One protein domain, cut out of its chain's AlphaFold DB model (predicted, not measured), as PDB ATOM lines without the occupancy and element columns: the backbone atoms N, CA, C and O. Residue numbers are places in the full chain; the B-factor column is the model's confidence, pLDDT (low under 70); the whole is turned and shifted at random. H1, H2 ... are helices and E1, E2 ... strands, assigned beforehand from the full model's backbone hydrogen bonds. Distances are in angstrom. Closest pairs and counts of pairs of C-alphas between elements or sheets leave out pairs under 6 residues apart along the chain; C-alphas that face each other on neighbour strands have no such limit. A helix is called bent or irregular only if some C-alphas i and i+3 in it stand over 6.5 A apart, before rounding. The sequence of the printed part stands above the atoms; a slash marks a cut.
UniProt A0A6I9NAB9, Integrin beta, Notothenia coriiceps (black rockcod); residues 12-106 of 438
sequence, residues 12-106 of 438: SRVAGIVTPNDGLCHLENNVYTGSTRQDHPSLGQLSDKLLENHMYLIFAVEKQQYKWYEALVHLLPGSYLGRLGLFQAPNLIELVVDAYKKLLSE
ATOM      1  N   SER A  12      29.989  -4.204 -26.847       94.12
ATOM      2  CA  SER A  12      28.609  -4.417 -27.304       94.12
ATOM      3  C   SER A  12      28.482  -4.511 -28.832       94.12
ATOM      4  O   SER A  12      27.446  -4.953 -29.341       94.12
ATOM      5  N   ARG A  13      29.555  -4.215 -29.584       93.25
ATOM      6  CA  ARG A  13      29.610  -4.408 -31.039       93.25
ATOM      7  C   ARG A  13      29.336  -5.856 -31.444       93.25
ATOM      8  O   ARG A  13      28.716  -6.081 -32.483       93.25
ATOM      9  N   VAL A  14      29.740  -6.841 -30.635       93.69
ATOM     10  CA  VAL A  14      29.458  -8.264 -30.921       93.69
ATOM     11  C   VAL A  14      27.971  -8.605 -30.790       93.69
ATOM     12  O   VAL A  14      27.500  -9.548 -31.421       93.69
ATOM     13  N   ALA A  15      27.223  -7.809 -30.023       92.12
ATOM     14  CA  ALA A  15      25.775  -7.902 -29.874       92.12
ATOM     15  C   ALA A  15      25.009  -7.040 -30.901       92.12
ATOM     16  O   ALA A  15      23.786  -6.943 -30.831       92.12
ATOM     17  N   GLY A  16      25.705  -6.407 -31.856       94.00
ATOM     18  CA  GLY A  16      25.104  -5.529 -32.865       94.00
ATOM     19  C   GLY A  16      24.767  -4.123 -32.364       94.00
ATOM     20  O   GLY A  16      24.126  -3.358 -33.083       94.00
ATOM     21  N   ILE A  17      25.204  -3.762 -31.156       95.38
ATOM     22  CA  ILE A  17      25.020  -2.428 -30.587       95.38
ATOM     23  C   ILE A  17      26.249  -1.589 -30.941       95.38
ATOM     24  O   ILE A  17      27.369  -1.923 -30.566       95.38
ATOM     25  N   VAL A  18      26.037  -0.512 -31.696       93.62
ATOM     26  CA  VAL A  18      27.110   0.378 -32.189       93.62
ATOM     27  C   VAL A  18      26.902   1.839 -31.800       93.62
ATOM     28  O   VAL A  18      27.716   2.690 -32.150       93.62
ATOM     29  N   THR A  19      25.803   2.144 -31.110       95.06
ATOM     30  CA  THR A  19      25.521   3.491 -30.614       95.06
ATOM     31  C   THR A  19      26.378   3.738 -29.377       95.06
ATOM     32  O   THR A  19      26.217   2.998 -28.405       95.06
ATOM     33  N   PRO A  20      27.261   4.748 -29.361       94.69
ATOM     34  CA  PRO A  20      28.034   5.078 -28.169       94.69
ATOM     35  C   PRO A  20      27.133   5.433 -26.983       94.69
ATOM     36  O   PRO A  20      26.012   5.914 -27.167       94.69
ATOM     37  N   ASN A  21      27.641   5.228 -25.771       95.19
ATOM     38  CA  ASN A  21      26.981   5.701 -24.562       95.19
ATOM     39  C   ASN A  21      26.924   7.238 -24.552       95.19
ATOM     40  O   ASN A  21      27.933   7.887 -24.840       95.19
ATOM     41  N   ASP A  22      25.773   7.816 -24.212       94.00
ATOM     42  CA  ASP A  22      25.576   9.273 -24.199       94.00
ATOM     43  C   ASP A  22      25.828   9.929 -22.829       94.00
ATOM     44  O   ASP A  22      25.826  11.156 -22.722       94.00
ATOM     45  N   GLY A  23      26.073   9.137 -21.780       92.19
ATOM     46  CA  GLY A  23      26.309   9.627 -20.421       92.19
ATOM     47  C   GLY A  23      25.081  10.253 -19.749       92.19
ATOM     48  O   GLY A  23      25.242  10.982 -18.766       92.19
ATOM     49  N   LEU A  24      23.870  10.005 -20.262       93.81
ATOM     50  CA  LEU A  24      22.609  10.506 -19.712       93.81
ATOM     51  C   LEU A  24      21.846   9.415 -18.942       93.81
ATOM     52  O   LEU A  24      22.126   8.219 -19.032       93.81
ATOM     53  N   CYS A  25      20.858   9.832 -18.145       94.38
ATOM     54  CA  CYS A  25      20.013   8.906 -17.395       94.38
ATOM     55  C   CYS A  25      18.899   8.331 -18.285       94.38
ATOM     56  O   CYS A  25      18.026   9.068 -18.733       94.38
ATOM     57  N   HIS A  26      18.896   7.006 -18.463       95.50
ATOM     58  CA  HIS A  26      17.853   6.249 -19.182       95.50
ATOM     59  C   HIS A  26      17.192   5.200 -18.282       95.50
ATOM     60  O   HIS A  26      16.985   4.050 -18.673       95.50
ATOM     61  N   LEU A  27      16.943   5.558 -17.021       95.81
ATOM     62  CA  LEU A  27      16.269   4.684 -16.064       95.81
ATOM     63  C   LEU A  27      14.763   4.968 -16.080       95.81
ATOM     64  O   LEU A  27      14.319   6.015 -15.615       95.81
ATOM     65  N   GLU A  28      13.969   4.016 -16.564       95.69
ATOM     66  CA  GLU A  28      12.505   4.091 -16.556       95.69
ATOM     67  C   GLU A  28      11.945   2.907 -15.771       95.69
ATOM     68  O   GLU A  28      12.308   1.759 -16.020       95.69
ATOM     69  N   ASN A  29      11.061   3.161 -14.800       94.62
ATOM     70  CA  ASN A  29      10.471   2.116 -13.949       94.62
ATOM     71  C   ASN A  29      11.518   1.179 -13.303       94.62
ATOM     72  O   ASN A  29      11.315  -0.032 -13.235       94.62
ATOM     73  N   ASN A  30      12.644   1.736 -12.834       92.88
ATOM     74  CA  ASN A  30      13.800   1.007 -12.284       92.88
ATOM     75  C   ASN A  30      14.506   0.055 -13.272       92.88
ATOM     76  O   ASN A  30      15.283  -0.801 -12.848       92.88
ATOM     77  N   VAL A  31      14.276   0.206 -14.577       94.81
ATOM     78  CA  VAL A  31      14.936  -0.570 -15.633       94.81
ATOM     79  C   VAL A  31      15.742   0.368 -16.523       94.81
ATOM     80  O   VAL A  31      15.253   1.406 -16.962       94.81
ATOM     81  N   TYR A  32      16.995   0.003 -16.796       94.94
ATOM     82  CA  TYR A  32      17.848   0.764 -17.706       94.94
ATOM     83  C   TYR A  32      17.486   0.447 -19.164       94.94
ATOM     84  O   TYR A  32      17.822  -0.620 -19.693       94.94
ATOM     85  N   THR A  33      16.788   1.376 -19.818       94.12
ATOM     86  CA  THR A  33      16.261   1.205 -21.183       94.12
ATOM     87  C   THR A  33      17.350   1.310 -22.252       94.12
ATOM     88  O   THR A  33      17.197   0.761 -23.345       94.12
ATOM     89  N   GLY A  34      18.490   1.931 -21.923       93.00
ATOM     90  CA  GLY A  34      19.663   2.033 -22.795       93.00
ATOM     91  C   GLY A  34      20.426   0.719 -23.003       93.00
ATOM     92  O   GLY A  34      21.204   0.627 -23.947       93.00
ATOM     93  N   SER A  35      20.174  -0.318 -22.193       92.88
ATOM     94  CA  SER A  35      20.935  -1.586 -22.179       92.88
ATOM     95  C   SER A  35      21.017  -2.327 -23.521       92.88
ATOM     96  O   SER A  35      21.994  -3.023 -23.768       92.88
ATOM     97  N   THR A  36      20.004  -2.197 -24.382       92.88
ATOM     98  CA  THR A  36      19.944  -2.867 -25.698       92.88
ATOM     99  C   THR A  36      20.168  -1.920 -26.876       92.88
ATOM    100  O   THR A  36      20.093  -2.339 -28.029       92.88
ATOM    101  N   ARG A  37      20.403  -0.630 -26.604       93.25
ATOM    102  CA  ARG A  37      20.499   0.419 -27.633       93.25
ATOM    103  C   ARG A  37      21.839   1.129 -27.642       93.25
ATOM    104  O   ARG A  37      22.248   1.581 -28.709       93.25
ATOM    105  N   GLN A  38      22.473   1.243 -26.479       95.75
ATOM    106  CA  GLN A  38      23.731   1.944 -26.273       95.75
ATOM    107  C   GLN A  38      24.807   0.977 -25.793       95.75
ATOM    108  O   GLN A  38      24.532   0.046 -25.038       95.75
ATOM    109  N   ASP A  39      26.024   1.225 -26.251       96.00
ATOM    110  CA  ASP A  39      27.233   0.532 -25.834       96.00
ATOM    111  C   ASP A  39      27.565   0.840 -24.363       96.00
ATOM    112  O   ASP A  39      27.014   1.760 -23.735       96.00
ATOM    113  N   HIS A  40      28.489   0.068 -23.800       95.25
ATOM    114  CA  HIS A  40      29.050   0.350 -22.486       95.25
ATOM    115  C   HIS A  40      29.774   1.710 -22.484       95.25
ATOM    116  O   HIS A  40      30.366   2.100 -23.495       95.25
ATOM    117  N   PRO A  41      29.753   2.454 -21.363       94.06
ATOM    118  CA  PRO A  41      30.501   3.699 -21.258       94.06
ATOM    119  C   PRO A  41      32.007   3.432 -21.323       94.06
ATOM    120  O   PRO A  41      32.504   2.418 -20.821       94.06
ATOM    121  N   SER A  42      32.754   4.363 -21.916       92.25
ATOM    122  CA  SER A  42      34.217   4.329 -21.819       92.25
ATOM    123  C   SER A  42      34.679   4.701 -20.405       92.25
ATOM    124  O   SER A  42      33.956   5.356 -19.652       92.25
ATOM    125  N   LEU A  43      35.910   4.323 -20.037       88.31
ATOM    126  CA  LEU A  43      36.480   4.695 -18.733       88.31
ATOM    127  C   LEU A  43      36.584   6.215 -18.555       88.31
ATOM    128  O   LEU A  43      36.356   6.701 -17.453       88.31
ATOM    129  N   GLY A  44      36.864   6.956 -19.633       86.25
ATOM    130  CA  GLY A  44      36.879   8.422 -19.615       86.25
ATOM    131  C   GLY A  44      35.497   9.002 -19.310       86.25
ATOM    132  O   GLY A  44      35.354   9.763 -18.362       86.25
ATOM    133  N   GLN A  45      34.458   8.545 -20.018       87.75
ATOM    134  CA  GLN A  45      33.077   8.976 -19.752       87.75
ATOM    135  C   GLN A  45      32.631   8.654 -18.319       87.75
ATOM    136  O   GLN A  45      31.945   9.454 -17.685       87.75
ATOM    137  N   LEU A  46      33.017   7.482 -17.803       90.12
ATOM    138  CA  LEU A  46      32.738   7.106 -16.421       90.12
ATOM    139  C   LEU A  46      33.476   8.024 -15.437       90.12
ATOM    140  O   LEU A  46      32.856   8.507 -14.495       90.12
ATOM    141  N   SER A  47      34.764   8.288 -15.666       87.06
ATOM    142  CA  SER A  47      35.571   9.214 -14.864       87.06
ATOM    143  C   SER A  47      34.935  10.605 -14.804       87.06
ATOM    144  O   SER A  47      34.742  11.144 -13.715       87.06
ATOM    145  N   ASP A  48      34.532  11.148 -15.953       84.06
ATOM    146  CA  ASP A  48      33.908  12.470 -16.042       84.06
ATOM    147  C   ASP A  48      32.617  12.533 -15.222       84.06
ATOM    148  O   ASP A  48      32.424  13.452 -14.424       84.06
ATOM    149  N   LYS A  49      31.750  11.518 -15.347       88.38
ATOM    150  CA  LYS A  49      30.484  11.472 -14.605       88.38
ATOM    151  C   LYS A  49      30.677  11.236 -13.110       88.38
ATOM    152  O   LYS A  49      29.903  11.785 -12.326       88.38
ATOM    153  N   LEU A  50      31.683  10.468 -12.694       85.94
ATOM    154  CA  LEU A  50      32.018  10.294 -11.275       85.94
ATOM    155  C   LEU A  50      32.466  11.618 -10.643       85.94
ATOM    156  O   LEU A  50      31.991  11.968  -9.562       85.94
ATOM    157  N   LEU A  51      33.319  12.376 -11.340       82.38
ATOM    158  CA  LEU A  51      33.776  13.696 -10.899       82.38
ATOM    159  C   LEU A  51      32.632  14.717 -10.864       82.38
ATOM    160  O   LEU A  51      32.474  15.415  -9.864       82.38
ATOM    161  N   GLU A  52      31.819  14.778 -11.922       83.12
ATOM    162  CA  GLU A  52      30.684  15.704 -12.039       83.12
ATOM    163  C   GLU A  52      29.648  15.495 -10.929       83.12
ATOM    164  O   GLU A  52      29.082  16.458 -10.419       83.12
ATOM    165  N   ASN A  53      29.413  14.240 -10.535       85.50
ATOM    166  CA  ASN A  53      28.403  13.887  -9.538       85.50
ATOM    167  C   ASN A  53      28.974  13.676  -8.126       85.50
ATOM    168  O   ASN A  53      28.238  13.239  -7.241       85.50
ATOM    169  N   HIS A  54      30.255  13.983  -7.898       81.75
ATOM    170  CA  HIS A  54      30.921  13.861  -6.594       81.75
ATOM    171  C   HIS A  54      30.836  12.447  -5.993       81.75
ATOM    172  O   HIS A  54      30.578  12.268  -4.802       81.75
ATOM    173  N   MET A  55      31.024  11.424  -6.827       85.56
ATOM    174  CA  MET A  55      30.881  10.022  -6.433       85.56
ATOM    175  C   MET A  55      32.238   9.333  -6.307       85.56
ATOM    176  O   MET A  55      33.069   9.412  -7.208       85.56
ATOM    177  N   TYR A  56      32.423   8.581  -5.221       85.69
ATOM    178  CA  TYR A  56      33.541   7.651  -5.073       85.69
ATOM    179  C   TYR A  56      33.136   6.239  -5.499       85.69
ATOM    180  O   TYR A  56      32.043   5.769  -5.174       85.69
ATOM    181  N   LEU A  57      34.038   5.534  -6.183       89.12
ATOM    182  CA  LEU A  57      33.778   4.184  -6.681       89.12
ATOM    183  C   LEU A  57      34.487   3.126  -5.829       89.12
ATOM    184  O   LEU A  57      35.709   3.122  -5.721       89.12
ATOM    185  N   ILE A  58      33.737   2.178  -5.265       91.75
ATOM    186  CA  ILE A  58      34.298   1.062  -4.487       91.75
ATOM    187  C   ILE A  58      34.144  -0.245  -5.272       91.75
ATOM    188  O   ILE A  58      33.055  -0.816  -5.385       91.75
ATOM    189  N   PHE A  59      35.258  -0.761  -5.779       91.69
ATOM    190  CA  PHE A  59      35.358  -2.092  -6.358       91.69
ATOM    191  C   PHE A  59      35.542  -3.131  -5.253       91.69
ATOM    192  O   PHE A  59      36.629  -3.303  -4.717       91.69
ATOM    193  N   ALA A  60      34.482  -3.863  -4.928       90.38
ATOM    194  CA  ALA A  60      34.565  -5.062  -4.097       90.38
ATOM    195  C   ALA A  60      34.583  -6.299  -5.010       90.38
ATOM    196  O   ALA A  60      33.555  -6.624  -5.616       90.38
ATOM    197  N   VAL A  61      35.749  -6.938  -5.153       88.56
ATOM    198  CA  VAL A  61      36.004  -7.954  -6.192       88.56
ATOM    199  C   VAL A  61      36.568  -9.232  -5.589       88.56
ATOM    200  O   VAL A  61      37.438  -9.194  -4.716       88.56
ATOM    201  N   GLU A  62      36.106 -10.382  -6.071       83.62
ATOM    202  CA  GLU A  62      36.663 -11.676  -5.678       83.62
ATOM    203  C   GLU A  62      38.118 -11.863  -6.161       83.62
ATOM    204  O   GLU A  62      38.540 -11.360  -7.205       83.62
ATOM    205  N   LYS A  63      38.909 -12.632  -5.403       75.00
ATOM    206  CA  LYS A  63      40.359 -12.804  -5.597       75.00
ATOM    207  C   LYS A  63      40.776 -13.178  -7.026       75.00
ATOM    208  O   LYS A  63      41.841 -12.741  -7.456       75.00
ATOM    209  N   GLN A  64      39.981 -13.970  -7.749       79.38
ATOM    210  CA  GLN A  64      40.331 -14.421  -9.103       79.38
ATOM    211  C   GLN A  64      40.339 -13.274 -10.124       79.38
ATOM    212  O   GLN A  64      41.232 -13.223 -10.965       79.38
ATOM    213  N   GLN A  65      39.405 -12.324 -10.004       82.88
ATOM    214  CA  GLN A  65      39.261 -11.206 -10.946       82.88
ATOM    215  C   GLN A  65      39.952  -9.924 -10.482       82.88
ATOM    216  O   GLN A  65      39.939  -8.920 -11.189       82.88
ATOM    217  N   TYR A  66      40.596  -9.946  -9.314       84.06
ATOM    218  CA  TYR A  66      41.223  -8.768  -8.717       84.06
ATOM    219  C   TYR A  66      42.181  -8.040  -9.673       84.06
ATOM    220  O   TYR A  66      42.139  -6.820  -9.763       84.06
ATOM    221  N   LYS A  67      42.997  -8.785 -10.433       86.88
ATOM    222  CA  LYS A  67      43.974  -8.210 -11.376       86.88
ATOM    223  C   LYS A  67      43.336  -7.372 -12.486       86.88
ATOM    224  O   LYS A  67      43.945  -6.411 -12.935       86.88
ATOM    225  N   TRP A  68      42.130  -7.731 -12.930       88.12
ATOM    226  CA  TRP A  68      41.406  -6.967 -13.949       88.12
ATOM    227  C   TRP A  68      41.075  -5.565 -13.432       88.12
ATOM    228  O   TRP A  68      41.390  -4.565 -14.070       88.12
ATOM    229  N   TYR A  69      40.515  -5.493 -12.225       89.69
ATOM    230  CA  TYR A  69      40.118  -4.228 -11.611       89.69
ATOM    231  C   TYR A  69      41.297  -3.442 -11.026       89.69
ATOM    232  O   TYR A  69      41.213  -2.223 -10.932       89.69
ATOM    233  N   GLU A  70      42.410  -4.103 -10.692       88.88
ATOM    234  CA  GLU A  70      43.669  -3.449 -10.304       88.88
ATOM    235  C   GLU A  70      44.219  -2.566 -11.429       88.88
ATOM    236  O   GLU A  70      44.704  -1.476 -11.161       88.88
ATOM    237  N   ALA A  71      44.067  -2.965 -12.694       86.12
ATOM    238  CA  ALA A  71      44.445  -2.112 -13.819       86.12
ATOM    239  C   ALA A  71      43.480  -0.925 -14.020       86.12
ATOM    240  O   ALA A  71      43.908   0.162 -14.404       86.12
ATOM    241  N   LEU A  72      42.183  -1.119 -13.754       86.44
ATOM    242  CA  LEU A  72      41.147  -0.103 -13.980       86.44
ATOM    243  C   LEU A  72      41.116   0.979 -12.897       86.44
ATOM    244  O   LEU A  72      40.845   2.138 -13.204       86.44
ATOM    245  N   VAL A  73      41.391   0.616 -11.640       86.31
ATOM    246  CA  VAL A  73      41.284   1.532 -10.491       86.31
ATOM    247  C   VAL A  73      42.214   2.744 -10.637       86.31
ATOM    248  O   VAL A  73      41.845   3.851 -10.274       86.31
ATOM    249  N   HIS A  74      43.383   2.574 -11.264       80.25
ATOM    250  CA  HIS A  74      44.333   3.666 -11.503       80.25
ATOM    251  C   HIS A  74      43.855   4.703 -12.530       80.25
ATOM    252  O   HIS A  74      44.402   5.800 -12.581       80.25
ATOM    253  N   LEU A  75      42.857   4.362 -13.348       81.50
ATOM    254  CA  LEU A  75      42.303   5.237 -14.385       81.50
ATOM    255  C   LEU A  75      41.046   5.980 -13.920       81.50
ATOM    256  O   LEU A  75      40.545   6.834 -14.646       81.50
ATOM    257  N   LEU A  76      40.512   5.634 -12.744       83.06
ATOM    258  CA  LEU A  76      39.268   6.186 -12.222       83.06
ATOM    259  C   LEU A  76      39.553   6.996 -10.950       83.06
ATOM    260  O   LEU A  76      40.010   6.426  -9.953       83.06
ATOM    261  N   PRO A  77      39.273   8.309 -10.949       76.81
ATOM    262  CA  PRO A  77      39.542   9.166  -9.803       76.81
ATOM    263  C   PRO A  77      38.658   8.778  -8.618       76.81
ATOM    264  O   PRO A  77      37.498   8.402  -8.789       76.81
ATOM    265  N   GLY A  78      39.202   8.881  -7.403       77.81
ATOM    266  CA  GLY A  78      38.434   8.618  -6.187       77.81
ATOM    267  C   GLY A  78      37.895   7.186  -6.120       77.81
ATOM    268  O   GLY A  78      36.727   6.966  -5.788       77.81
ATOM    269  N   SER A  79      38.722   6.201  -6.474       86.50
ATOM    270  CA  SER A  79      38.312   4.802  -6.488       86.50
ATOM    271  C   SER A  79      39.096   3.940  -5.496       86.50
ATOM    272  O   SER A  79      40.270   4.162  -5.203       86.50
ATOM    273  N   TYR A  80      38.416   2.944  -4.931       89.19
ATOM    274  CA  TYR A  80      38.973   1.994  -3.975       89.19
ATOM    275  C   TYR A  80      38.771   0.574  -4.486       89.19
ATOM    276  O   TYR A  80      37.665   0.205  -4.873       89.19
ATOM    277  N   LEU A  81      39.814  -0.250  -4.421       90.44
ATOM    278  CA  LEU A  81      39.742  -1.669  -4.751       90.44
ATOM    279  C   LEU A  81      39.942  -2.517  -3.492       90.44
ATOM    280  O   LEU A  81      40.986  -2.460  -2.847       90.44
ATOM    281  N   GLY A  82      38.938  -3.328  -3.170       88.31
ATOM    282  CA  GLY A  82      38.923  -4.245  -2.037       88.31
ATOM    283  C   GLY A  82      38.704  -5.696  -2.463       88.31
ATOM    284  O   GLY A  82      38.001  -5.990  -3.434       88.31
ATOM    285  N   ARG A  83      39.313  -6.622  -1.717       85.75
ATOM    286  CA  ARG A  83      39.229  -8.072  -1.959       85.75
ATOM    287  C   ARG A  83      38.059  -8.687  -1.204       85.75
ATOM    288  O   ARG A  83      37.988  -8.574   0.016       85.75
ATOM    289  N   LEU A  84      37.213  -9.429  -1.910       79.12
ATOM    290  CA  LEU A  84      36.193 -10.289  -1.318       79.12
ATOM    291  C   LEU A  84      36.718 -11.721  -1.150       79.12
ATOM    292  O   LEU A  84      37.402 -12.265  -2.023       79.12
ATOM    293  N   GLY A  85      36.417 -12.313   0.007       66.81
ATOM    294  CA  GLY A  85      36.726 -13.709   0.312       66.81
ATOM    295  C   GLY A  85      35.743 -14.670  -0.358       66.81
ATOM    296  O   GLY A  85      34.567 -14.358  -0.494       66.81
ATOM    297  N   LEU A  86      36.230 -15.857  -0.727       58.34
ATOM    298  CA  LEU A  86      35.513 -16.871  -1.518       58.34
ATOM    299  C   LEU A  86      34.224 -17.431  -0.881       58.34
ATOM    300  O   LEU A  86      33.405 -17.980  -1.606       58.34
ATOM    301  N   PHE A  87      34.034 -17.352   0.444       55.25
ATOM    302  CA  PHE A  87      32.953 -18.112   1.103       55.25
ATOM    303  C   PHE A  87      32.178 -17.419   2.214       55.25
ATOM    304  O   PHE A  87      31.264 -18.029   2.764       55.25
ATOM    305  N   GLN A  88      32.473 -16.172   2.565       51.31
ATOM    306  CA  GLN A  88      31.703 -15.485   3.591       51.31
ATOM    307  C   GLN A  88      31.684 -13.980   3.270       51.31
ATOM    308  O   GLN A  88      32.724 -13.347   3.099       51.31
ATOM    309  N   ALA A  89      30.487 -13.395   3.261       54.34
ATOM    310  CA  ALA A  89      30.255 -11.954   3.228       54.34
ATOM    311  C   ALA A  89      30.582 -11.132   4.520       54.34
ATOM    312  O   ALA A  89      30.243  -9.949   4.512       54.34
ATOM    313  N   PRO A  90      31.225 -11.619   5.620       53.97
ATOM    314  CA  PRO A  90      31.587 -10.775   6.760       53.97
ATOM    315  C   PRO A  90      32.588  -9.672   6.407       53.97
ATOM    316  O   PRO A  90      32.650  -8.676   7.115       53.97
ATOM    317  N   ASN A  91      33.319  -9.789   5.296       69.06
ATOM    318  CA  ASN A  91      34.349  -8.813   4.935       69.06
ATOM    319  C   ASN A  91      33.803  -7.588   4.187       69.06
ATOM    320  O   ASN A  91      34.573  -6.678   3.901       69.06
ATOM    321  N   LEU A  92      32.511  -7.536   3.828       79.62
ATOM    322  CA  LEU A  92      31.984  -6.380   3.091       79.62
ATOM    323  C   LEU A  92      31.894  -5.137   3.981       79.62
ATOM    324  O   LEU A  92      32.224  -4.046   3.531       79.62
ATOM    325  N   ILE A  93      31.471  -5.299   5.238       83.50
ATOM    326  CA  ILE A  93      31.358  -4.177   6.180       83.50
ATOM    327  C   ILE A  93      32.744  -3.588   6.443       83.50
ATOM    328  O   ILE A  93      32.928  -2.384   6.304       83.50
ATOM    329  N   GLU A  94      33.725  -4.437   6.759       84.81
ATOM    330  CA  GLU A  94      35.112  -4.013   6.974       84.81
ATOM    331  C   GLU A  94      35.701  -3.356   5.722       84.81
ATOM    332  O   GLU A  94      36.260  -2.271   5.818       84.81
ATOM    333  N   LEU A  95      35.474  -3.935   4.537       87.19
ATOM    334  CA  LEU A  95      35.912  -3.357   3.266       87.19
ATOM    335  C   LEU A  95      35.316  -1.967   3.037       87.19
ATOM    336  O   LEU A  95      36.038  -1.066   2.626       87.19
ATOM    337  N   VAL A  96      34.022  -1.771   3.297       88.50
ATOM    338  CA  VAL A  96      33.376  -0.457   3.149       88.50
ATOM    339  C   VAL A  96      33.930   0.539   4.168       88.50
ATOM    340  O   VAL A  96      34.188   1.686   3.811       88.50
ATOM    341  N   VAL A  97      34.162   0.113   5.413       88.81
ATOM    342  CA  VAL A  97      34.774   0.958   6.450       88.81
ATOM    343  C   VAL A  97      36.199   1.360   6.063       88.81
ATOM    344  O   VAL A  97      36.556   2.532   6.185       88.81
ATOM    345  N   ASP A  98      37.005   0.426   5.569       87.81
ATOM    346  CA  ASP A  98      38.380   0.679   5.139       87.81
ATOM    347  C   ASP A  98      38.431   1.539   3.877       87.81
ATOM    348  O   ASP A  98      39.262   2.444   3.781       87.81
ATOM    349  N   ALA A  99      37.511   1.314   2.937       89.19
ATOM    350  CA  ALA A  99      37.343   2.156   1.764       89.19
ATOM    351  C   ALA A  99      37.005   3.589   2.165       89.19
ATOM    352  O   ALA A  99      37.659   4.516   1.703       89.19
ATOM    353  N   TYR A 100      36.048   3.772   3.075       87.69
ATOM    354  CA  TYR A 100      35.660   5.088   3.565       87.69
ATOM    355  C   TYR A 100      36.822   5.807   4.257       87.69
ATOM    356  O   TYR A 100      37.129   6.947   3.920       87.69
ATOM    357  N   LYS A 101      37.530   5.124   5.167       86.56
ATOM    358  CA  LYS A 101      38.717   5.680   5.834       86.56
ATOM    359  C   LYS A 101      39.800   6.074   4.833       86.56
ATOM    360  O   LYS A 101      40.378   7.147   4.965       86.56
ATOM    361  N   LYS A 102      40.071   5.224   3.834       85.00
ATOM    362  CA  LYS A 102      41.095   5.497   2.824       85.00
ATOM    363  C   LYS A 102      40.702   6.673   1.931       85.00
ATOM    364  O   LYS A 102      41.502   7.588   1.786       85.00
ATOM    365  N   LEU A 103      39.485   6.665   1.390       84.00
ATOM    366  CA  LEU A 103      38.986   7.703   0.485       84.00
ATOM    367  C   LEU A 103      38.913   9.071   1.171       84.00
ATOM    368  O   LEU A 103      39.292  10.062   0.567       84.00
ATOM    369  N   LEU A 104      38.514   9.130   2.446       81.44
ATOM    370  CA  LEU A 104      38.541  10.385   3.204       81.44
ATOM    371  C   LEU A 104      39.951  10.851   3.569       81.44
ATOM    372  O   LEU A 104      40.175  12.048   3.733       81.44
ATOM    373  N   SER A 105      40.894   9.921   3.716       85.62
ATOM    374  CA  SER A 105      42.294  10.264   3.965       85.62
ATOM    375  C   SER A 105      43.034  10.727   2.709       85.62
ATOM    376  O   SER A 105      44.183  11.159   2.812       85.62
ATOM    377  N   GLU A 106      42.410  10.601   1.535       82.94
ATOM    378  CA  GLU A 106      42.963  11.007   0.251       82.94
ATOM    379  C   GLU A 106      42.309  12.308  -0.222       82.94
ATOM    380  O   GLU A 106      41.140  12.352  -0.594       82.94
TER     381      GLU A 106
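Overview. This is residues 12 to 106 of the 438 residues of the protein "Integrin beta" of Notothenia coriiceps (black rockcod) (UniProt A0A6I9NAB9). A loose loop-rich part with two very short helices, H1 and H2, leads through H3 to a small body in which the two-stranded sheet of E1 and E2 lies between H4 and H5. H3 stands between the loop-rich part and this body, and no helix touches another. The printed part has 95 residues, with five named helices and two named strands in the order H1, H2, H3, E1, H4, E2, H5; the sheet is parallel, and the class is mixed, helices and strands. The whole is loose, with a radius of gyration of the C-alphas of 15.7 A and spans of 39 by 31 by 30 A.

Arrangement. H1, residues 12 to 15, and H2, residues 33 to 36, are apart. In the stretch between them, residues 27 to 28 pair with residues 31 to 32, antiparallel. H3, residues 43 to 52, is apart from H1 and H2. The closest C-alphas of H3 and E1, residues 57 to 62, are those of Leu 50 and Leu 57, 7.8 A apart. E1 and E2, residues 79 to 84, are parallel neighbours at 22 degrees; N 59 and O 80 are 2.7 A apart and N 82 and O 59 2.8 A, both within hydrogen-bond range. With H4, residues 66 to 73, they form a strand-helix-strand unit, two parallel neighbour strands with a helix between them along the chain, and its crossover is right-handed. The closest C-alphas of H4 and E2 are those of Val 73 and Ser 79, 6.0 A apart. H5, residues 91 to 104, has 10 pairs of C-alphas within 8 A of E2, the closest being Tyr 80 and Ala 99, 6.0 A apart. H4 and H5 are apart, and H3 and H4 are only just apart, closest 8.2 A. Every O i to N i+4 pair is within hydrogen-bond range in H3 and H5, and 3 of 4 in H4; H1 and H2 are too short for such a pair.

Along the chain. H1 begins at C-alpha 12, (28.609, -4.417, -27.304). H2 is irregular, with C-alphas 33 and 36 7.1 A apart. H3 is 14.1 A long, E1 16.2 A, H4 10.5 A, E2 16.1 A and H5 19.7 A. E1 begins at C-alpha 57, (33.778, 4.184, -6.681), and H5 ends at C-alpha 104, (38.541, 10.385, 3.204).

Size, cuts and confidence. The C-alphas of Gly 16 and Ser 105, the two farthest apart, are 43.6 A apart. The printed part has no cut. The link from H1 to H2, 17 residues, is long. The mean pLDDT of the printed part is 86.3; residues 85 to 91, of which 91 belongs to H5, are under 70.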